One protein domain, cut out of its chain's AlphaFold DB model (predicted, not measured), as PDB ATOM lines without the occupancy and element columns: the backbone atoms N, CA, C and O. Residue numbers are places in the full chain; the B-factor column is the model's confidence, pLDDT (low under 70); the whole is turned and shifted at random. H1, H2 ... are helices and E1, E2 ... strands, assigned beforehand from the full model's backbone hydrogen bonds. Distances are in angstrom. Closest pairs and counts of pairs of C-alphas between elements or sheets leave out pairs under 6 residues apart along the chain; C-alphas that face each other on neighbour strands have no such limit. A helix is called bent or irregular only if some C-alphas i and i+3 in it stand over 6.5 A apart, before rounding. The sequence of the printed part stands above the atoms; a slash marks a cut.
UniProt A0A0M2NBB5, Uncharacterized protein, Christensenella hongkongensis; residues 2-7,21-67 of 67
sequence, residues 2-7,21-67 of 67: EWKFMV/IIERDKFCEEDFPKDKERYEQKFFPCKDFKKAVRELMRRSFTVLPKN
ATOM      1  N   GLU A   2     -23.047  34.565  40.368       86.12
ATOM      2  CA  GLU A   2     -22.395  34.918  39.107       86.12
ATOM      3  C   GLU A   2     -22.821  33.930  38.008       86.12
ATOM      4  O   GLU A   2     -22.632  32.720  38.146       86.12
ATOM      5  N   TRP A   3     -23.475  34.420  36.956       93.44
ATOM      6  CA  TRP A   3     -23.892  33.602  35.817       93.44
ATOM      7  C   TRP A   3     -22.837  33.661  34.706       93.44
ATOM      8  O   TRP A   3     -22.054  34.608  34.633       93.44
ATOM      9  N   LYS A   4     -22.800  32.625  33.864       95.38
ATOM     10  CA  LYS A   4     -21.889  32.501  32.711       95.38
ATOM     11  C   LYS A   4     -22.629  32.364  31.385       95.38
ATOM     12  O   LYS A   4     -22.087  32.718  30.349       95.38
ATOM     13  N   PHE A   5     -23.861  31.869  31.435       95.75
ATOM     14  CA  PHE A   5     -24.729  31.688  30.282       95.75
ATOM     15  C   PHE A   5     -26.102  32.282  30.586       95.75
ATOM     16  O   PHE A   5     -26.573  32.195  31.719       95.75
ATOM     17  N   MET A   6     -26.755  32.846  29.583       95.44
ATOM     18  CA  MET A   6     -28.129  33.310  29.628       95.44
ATOM     19  C   MET A   6     -28.953  32.450  28.682       95.44
ATOM     20  O   MET A   6     -28.630  32.355  27.501       95.44
ATOM     21  N   VAL A   7     -30.019  31.826  29.179       94.19
ATOM     22  CA  VAL A   7     -31.015  31.214  28.296       94.19
ATOM     23  C   VAL A   7     -32.084  32.255  28.001       94.19
ATOM     24  O   VAL A   7     -32.745  32.729  28.924       94.19
ATOM     25  N   ILE A  21     -29.083  29.832  23.929       95.12
ATOM     26  CA  ILE A  21     -28.068  29.979  24.977       95.12
ATOM     27  C   ILE A  21     -27.070  31.037  24.515       95.12
ATOM     28  O   ILE A  21     -26.496  30.912  23.438       95.12
ATOM     29  N   ILE A  22     -26.847  32.048  25.344       95.25
ATOM     30  CA  ILE A  22     -25.944  33.168  25.077       95.25
ATOM     31  C   ILE A  22     -24.871  33.162  26.166       95.25
ATOM     32  O   ILE A  22     -25.187  33.039  27.348       95.25
ATOM     33  N   GLU A  23     -23.601  33.256  25.798       95.06
ATOM     34  CA  GLU A  23     -22.519  33.419  26.775       95.06
ATOM     35  C   GLU A  23     -22.536  34.838  27.358       95.06
ATOM     36  O   GLU A  23     -22.973  35.783  26.708       95.06
ATOM     37  N   ARG A  24     -22.098  35.005  28.607       93.25
ATOM     38  CA  ARG A  24     -22.186  36.296  29.309       93.25
ATOM     39  C   ARG A  24     -21.428  37.427  28.628       93.25
ATOM     40  O   ARG A  24     -21.906  38.553  28.636       93.25
ATOM     41  N   ASP A  25     -20.263  37.127  28.082       93.62
ATOM     42  CA  ASP A  25     -19.426  38.054  27.319       93.62
ATOM     43  C   ASP A  25     -20.077  38.496  25.998       93.62
ATOM     44  O   ASP A  25     -19.792  39.584  25.510       93.62
ATOM     45  N   LYS A  26     -20.981  37.677  25.451       92.50
ATOM     46  CA  LYS A  26     -21.740  37.940  24.219       92.50
ATOM     47  C   LYS A  26     -23.147  38.477  24.475       92.50
ATOM     48  O   LYS A  26     -23.892  38.701  23.527       92.50
ATOM     49  N   PHE A  27     -23.555  38.632  25.734       91.25
ATOM     50  CA  PHE A  27     -24.895  39.096  26.066       91.25
ATOM     51  C   PHE A  27     -24.961  40.625  26.045       91.25
ATOM     52  O   PHE A  27     -24.405  41.284  26.923       91.25
ATOM     53  N   CYS A  28     -25.714  41.170  25.091       89.38
ATOM     54  CA  CYS A  28     -26.128  42.568  25.074       89.38
ATOM     55  C   CYS A  28     -27.654  42.646  25.199       89.38
ATOM     56  O   CYS A  28     -28.365  42.018  24.421       89.38
ATOM     57  N   GLU A  29     -28.187  43.392  26.174       83.25
ATOM     58  CA  GLU A  29     -29.648  43.507  26.358       83.25
ATOM     59  C   GLU A  29     -30.327  44.218  25.169       83.25
ATOM     60  O   GLU A  29     -31.487  43.936  24.865       83.25
ATOM     61  N   GLU A  30     -29.595  45.082  24.458       88.06
ATOM     62  CA  GLU A  30     -30.087  45.838  23.298       88.06
ATOM     63  C   GLU A  30     -30.425  44.942  22.097       88.06
ATOM     64  O   GLU A  30     -31.351  45.253  21.349       88.06
ATOM     65  N   ASP A  31     -29.771  43.780  21.972       86.75
ATOM     66  CA  ASP A  31     -30.080  42.773  20.945       86.75
ATOM     67  C   ASP A  31     -31.450  42.101  21.173       86.75
ATOM     68  O   ASP A  31     -31.969  41.382  20.312       86.75
ATOM     69  N   PHE A  32     -32.068  42.327  22.338       85.69
ATOM     70  CA  PHE A  32     -33.315  41.692  22.750       85.69
ATOM     71  C   PHE A  32     -34.383  42.718  23.163       85.69
ATOM     72  O   PHE A  32     -34.831  42.709  24.320       85.69
ATOM     73  N   PRO A  33     -34.853  43.569  22.228       85.69
ATOM     74  CA  PRO A  33     -35.835  44.605  22.523       85.69
ATOM     75  C   PRO A  33     -37.120  44.020  23.126       85.69
ATOM     76  O   PRO A  33     -37.491  42.870  22.887       85.69
ATOM     77  N   LYS A  34     -37.824  44.804  23.944       82.56
ATOM     78  CA  LYS A  34     -39.096  44.381  24.548       82.56
ATOM     79  C   LYS A  34     -40.252  44.773  23.631       82.56
ATOM     80  O   LYS A  34     -40.707  45.908  23.683       82.56
ATOM     81  N   ASP A  35     -40.761  43.819  22.857       86.19
ATOM     82  CA  ASP A  35     -41.992  43.981  22.074       86.19
ATOM     83  C   ASP A  35     -43.098  43.078  22.640       86.19
ATOM     84  O   ASP A  35     -43.289  41.936  22.224       86.19
ATOM     85  N   LYS A  36     -43.826  43.610  23.631       80.44
ATOM     86  CA  LYS A  36     -44.912  42.893  24.330       80.44
ATOM     87  C   LYS A  36     -46.156  42.674  23.457       80.44
ATOM     88  O   LYS A  36     -47.047  41.899  23.828       80.44
ATOM     89  N   GLU A  37     -46.255  43.371  22.329       86.75
ATOM     90  CA  GLU A  37     -47.342  43.164  21.376       86.75
ATOM     91  C   GLU A  37     -47.092  41.917  20.535       86.75
ATOM     92  O   GLU A  37     -48.033  41.183  20.237       86.75
ATOM     93  N   ARG A  38     -45.824  41.629  20.218       87.38
ATOM     94  CA  ARG A  38     -45.442  40.477  19.394       87.38
ATOM     95  C   ARG A  38     -45.099  39.234  20.203       87.38
ATOM     96  O   ARG A  38     -45.459  38.132  19.777       87.38
ATOM     97  N   TYR A  39     -44.434  39.385  21.350       88.44
ATOM     98  CA  TYR A  39     -43.955  38.248  22.132       88.44
ATOM     99  C   TYR A  39     -43.818  38.506  23.636       88.44
ATOM    100  O   TYR A  39     -43.652  39.626  24.113       88.44
ATOM    101  N   GLU A  40     -43.817  37.418  24.404       90.75
ATOM    102  CA  GLU A  40     -43.293  37.391  25.767       90.75
ATOM    103  C   GLU A  40     -41.829  36.926  25.734       90.75
ATOM    104  O   GLU A  40     -41.526  35.907  25.120       90.75
ATOM    105  N   GLN A  41     -40.922  37.648  26.400       91.12
ATOM    106  CA  GLN A  41     -39.499  37.296  26.485       91.12
ATOM    107  C   GLN A  41     -39.068  37.079  27.938       91.12
ATOM    108  O   GLN A  41     -39.397  37.880  28.815       91.12
ATOM    109  N   LYS A  42     -38.310  36.009  28.190       90.75
ATOM    110  CA  LYS A  42     -37.770  35.636  29.503       90.75
ATOM    111  C   LYS A  42     -36.292  35.285  29.403       90.75
ATOM    112  O   LYS A  42     -35.837  34.742  28.400       90.75
ATOM    113  N   PHE A  43     -35.572  35.569  30.480       92.19
ATOM    114  CA  PHE A  43     -34.142  35.325  30.603       92.19
ATOM    115  C   PHE A  43     -33.860  34.472  31.835       92.19
ATOM    116  O   PHE A  43     -34.345  34.771  32.928       92.19
ATOM    117  N   PHE A  44     -33.068  33.417  31.659       92.38
ATOM    118  CA  PHE A  44     -32.701  32.495  32.729       92.38
ATOM    119  C   PHE A  44     -31.177  32.444  32.874       92.38
ATOM    120  O   PHE A  44     -30.498  31.757  32.100       92.38
ATOM    121  N   PRO A  45     -30.615  33.155  33.865       94.44
ATOM    122  CA  PRO A  45     -29.182  33.141  34.107       94.44
ATOM    123  C   PRO A  45     -28.736  31.773  34.639       94.44
ATOM    124  O   PRO A  45     -29.281  31.238  35.607       94.44
ATOM    125  N   CYS A  46     -27.702  31.213  34.021       94.38
ATOM    126  CA  CYS A  46     -27.146  29.897  34.305       94.38
ATOM    127  C   CYS A  46     -25.646  29.996  34.611       94.38
ATOM    128  O   CYS A  46     -24.887  30.683  33.929       94.38
ATOM    129  N   LYS A  47     -25.189  29.276  35.642       94.56
ATOM    130  CA  LYS A  47     -23.773  29.279  36.061       94.56
ATOM    131  C   LYS A  47     -22.849  28.427  35.179       94.56
ATOM    132  O   LYS A  47     -21.639  28.616  35.207       94.56
ATOM    133  N   ASP A  48     -23.405  27.463  34.447       94.56
ATOM    134  CA  ASP A  48     -22.662  26.505  33.629       94.56
ATOM    135  C   ASP A  48     -23.493  26.063  32.413       94.56
ATOM    136  O   ASP A  48     -24.725  26.160  32.419       94.56
ATOM    137  N   PHE A  49     -22.809  25.586  31.368       93.56
ATOM    138  CA  PHE A  49     -23.430  25.215  30.095       93.56
ATOM    139  C   PHE A  49     -24.402  24.039  30.244       93.56
ATOM    140  O   PHE A  49     -25.477  24.033  29.652       93.56
ATOM    141  N   LYS A  50     -24.082  23.063  31.105       94.94
ATOM    142  CA  LYS A  50     -24.942  21.896  31.352       94.94
ATOM    143  C   LYS A  50     -26.302  22.310  31.924       94.94
ATOM    144  O   LYS A  50     -27.327  21.746  31.542       94.94
ATOM    145  N   LYS A  51     -26.330  23.301  32.821       92.69
ATOM    146  CA  LYS A  51     -27.571  23.907  33.315       92.69
ATOM    147  C   LYS A  51     -28.308  24.683  32.230       92.69
ATOM    148  O   LYS A  51     -29.521  24.535  32.152       92.69
ATOM    149  N   ALA A  52     -27.598  25.440  31.394       93.88
ATOM    150  CA  ALA A  52     -28.214  26.171  30.289       93.88
ATOM    151  C   ALA A  52     -28.912  25.223  29.296       93.88
ATOM    152  O   ALA A  52     -30.086  25.413  29.000       93.88
ATOM    153  N   VAL A  53     -28.252  24.134  28.883       92.94
ATOM    154  CA  VAL A  53     -28.850  23.089  28.027       92.94
ATOM    155  C   VAL A  53     -30.046  22.424  28.704       92.94
ATOM    156  O   VAL A  53     -31.065  22.172  28.065       92.94
ATOM    157  N   ARG A  54     -29.965  22.156  30.013       91.62
ATOM    158  CA  ARG A  54     -31.100  21.589  30.751       91.62
ATOM    159  C   ARG A  54     -32.299  22.540  30.773       91.62
ATOM    160  O   ARG A  54     -33.418  22.070  30.595       91.62
ATOM    161  N   GLU A  55     -32.082  23.836  30.997       90.69
ATOM    162  CA  GLU A  55     -33.164  24.831  31.007       90.69
ATOM    163  C   GLU A  55     -33.751  25.042  29.606       90.69
ATOM    164  O   GLU A  55     -34.972  25.132  29.474       90.69
ATOM    165  N   LEU A  56     -32.905  25.021  28.568       89.75
ATOM    166  CA  LEU A  56     -33.311  25.020  27.161       89.75
ATOM    167  C   LEU A  56     -34.285  23.863  26.889       89.75
ATOM    168  O   LEU A  56     -35.442  24.086  26.543       89.75
ATOM    169  N   MET A  57     -33.847  22.628  27.154       86.25
ATOM    170  CA  MET A  57     -34.629  21.418  26.886       86.25
ATOM    171  C   MET A  57     -35.912  21.368  27.716       86.25
ATOM    172  O   MET A  57     -36.981  21.115  27.174       86.25
ATOM    173  N   ARG A  58     -35.846  21.652  29.024       78.00
ATOM    174  CA  ARG A  58     -37.003  21.576  29.936       78.00
ATOM    175  C   ARG A  58     -38.210  22.376  29.435       78.00
ATOM    176  O   ARG A  58     -39.340  21.994  29.726       78.00
ATOM    177  N   ARG A  59     -37.976  23.484  28.731       66.75
ATOM    178  CA  ARG A  59     -39.027  24.427  28.331       66.75
ATOM    179  C   ARG A  59     -39.393  24.346  26.849       66.75
ATOM    180  O   ARG A  59     -40.513  24.707  26.501       66.75
ATOM    181  N   SER A  60     -38.528  23.782  26.004       60.50
ATOM    182  CA  SER A  60     -38.878  23.427  24.621       60.50
ATOM    183  C   SER A  60     -39.985  22.365  24.544       60.50
ATOM    184  O   SER A  60     -40.777  22.384  23.610       60.50
ATOM    185  N   PHE A  61     -40.099  21.478  25.543       53.38
ATOM    186  CA  PHE A  61     -41.113  20.407  25.566       53.38
ATOM    187  C   PHE A  61     -42.421  20.767  26.290       53.38
ATOM    188  O   PHE A  61     -43.344  19.957  26.318       53.38
ATOM    189  N   THR A  62     -42.548  21.970  26.863       50.09
ATOM    190  CA  THR A  62     -43.787  22.396  27.549       50.09
ATOM    191  C   THR A  62     -44.873  22.955  26.622       50.09
ATOM    192  O   THR A  62     -45.906  23.395  27.114       50.09
ATOM    193  N   VAL A  63     -44.682  22.908  25.297       48.88
ATOM    194  CA  VAL A  63     -45.669  23.359  24.292       48.88
ATOM    195  C   VAL A  63     -46.373  22.184  23.599       48.88
ATOM    196  O   VAL A  63     -46.846  22.314  22.476       48.88
ATOM    197  N   LEU A  64     -46.461  21.014  24.237       46.97
ATOM    198  CA  LEU A  64     -47.464  20.041  23.809       46.97
ATOM    199  C   LEU A  64     -48.810  20.482  24.395       46.97
ATOM    200  O   LEU A  64     -48.931  20.524  25.626       46.97
ATOM    201  N   PRO A  65     -49.809  20.845  23.569       43.00
ATOM    202  CA  PRO A  65     -51.149  21.065  24.082       43.00
ATOM    203  C   PRO A  65     -51.598  19.760  24.743       43.00
ATOM    204  O   PRO A  65     -51.508  18.683  24.151       43.00
ATOM    205  N   LYS A  66     -52.029  19.843  26.002       44.28
ATOM    206  CA  LYS A  66     -52.820  18.767  26.594       44.28
ATOM    207  C   LYS A  66     -54.136  18.739  25.819       44.28
ATOM    208  O   LYS A  66     -54.913  19.681  25.956       44.28
ATOM    209  N   ASN A  67     -54.315  17.722  24.975       42.03
ATOM    210  CA  ASN A  67     -55.646  17.307  24.526       42.03
ATOM    211  C   ASN A  67     -56.522  16.978  25.737       42.03
ATOM    212  O   ASN A  67     -55.968  16.442  26.728       42.03
TER     213      ASN A  67
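AT A GLANCE: This is residues 2 to 7 and 21 to 67 of the 67 residues of an uncharacterized protein of Christensenella hongkongensis (UniProt A0A0M2NBB5). A small sheet of two short strands, E1 and E2, and the end of a long one, E3, has the first part of one helix, H1, packed over one of its faces, which makes two layers, one of sheet and one of helix. From this small body two parts stick out: a wide open loop, in which residues 24 to 38 swing away and E3 returns, stands free at residues 34 to 40, and the rest of H1 with the tail stands free at residues 57 to 67. The printed part has 53 residues, with three named strands and one named helix in the order E1, E2, E3, H1; the sheet runs E2, E1, E3, antiparallel throughout, and the class is mixed, helices and strands. The whole is loose, with a radius of gyration of the C-alphas of 13.0 A, and flat, spanning 41 by 29 by 13 A.

IN THESE COORDINATES: Find C-alpha 5 at (-24.729, 31.688, 30.282), where E1, residues 5 to 7, begins. E2 is residues 21 to 23. E3, residues 39 to 46, begins at C-alpha 39, at (-43.955, 38.248, 22.132), and runs 22.4 A to C-alpha 46. H1, residues 49 to 63, covers 23.1 A and ends at C-alpha 63, at (-45.669, 23.359, 24.292). H1 is irregular, but only just: C-alphas 60 and 63 are 6.8 A apart.

HOW THE PARTS SIT: Start at the inner strand E1. Beside it is the edge strand E3, antiparallel at 151 degrees, where you will find N 46 and O 5 at 2.7 A and N 7 and O 44 at 3.0 A, within hydrogen-bond range. The other edge strand, E2, is antiparallel to E1 at 154 degrees, with N 6 and O 22 at 2.7 A, within hydrogen-bond range. E2 and E3 are apart. H1 is on the sheet at a height over the sheet of 8.1 A. It runs along the strands, at 1 degree to E1 on the local plane. It lies over E1 and, only just, over E3, on which 3 of its C-alphas fall. Look at Ala 52: the closest C-alphas of H1 and E3 are those of Ala 52 and Cys 46, 5.6 A apart, and those of H1 and E1 are Ala 52 and Val 7, 6.1 A apart. In H1, 7 of 11 O i to N i+4 pairs are within hydrogen-bond range.

THE WHOLE: The two C-alphas farthest apart are those of Asp 25 and Asn 67, at 41.8 A. Residues 8 to 20, between E1 and E2, are cut out, and C-alphas 7 and 21 are 4.6 A apart across the cut. The link from E2 to E3 is long, 15 residues, and that from E3 to H1 is tight. The mean pLDDT of the printed part is 83.8; look for values under 70 at residues 59 to 67.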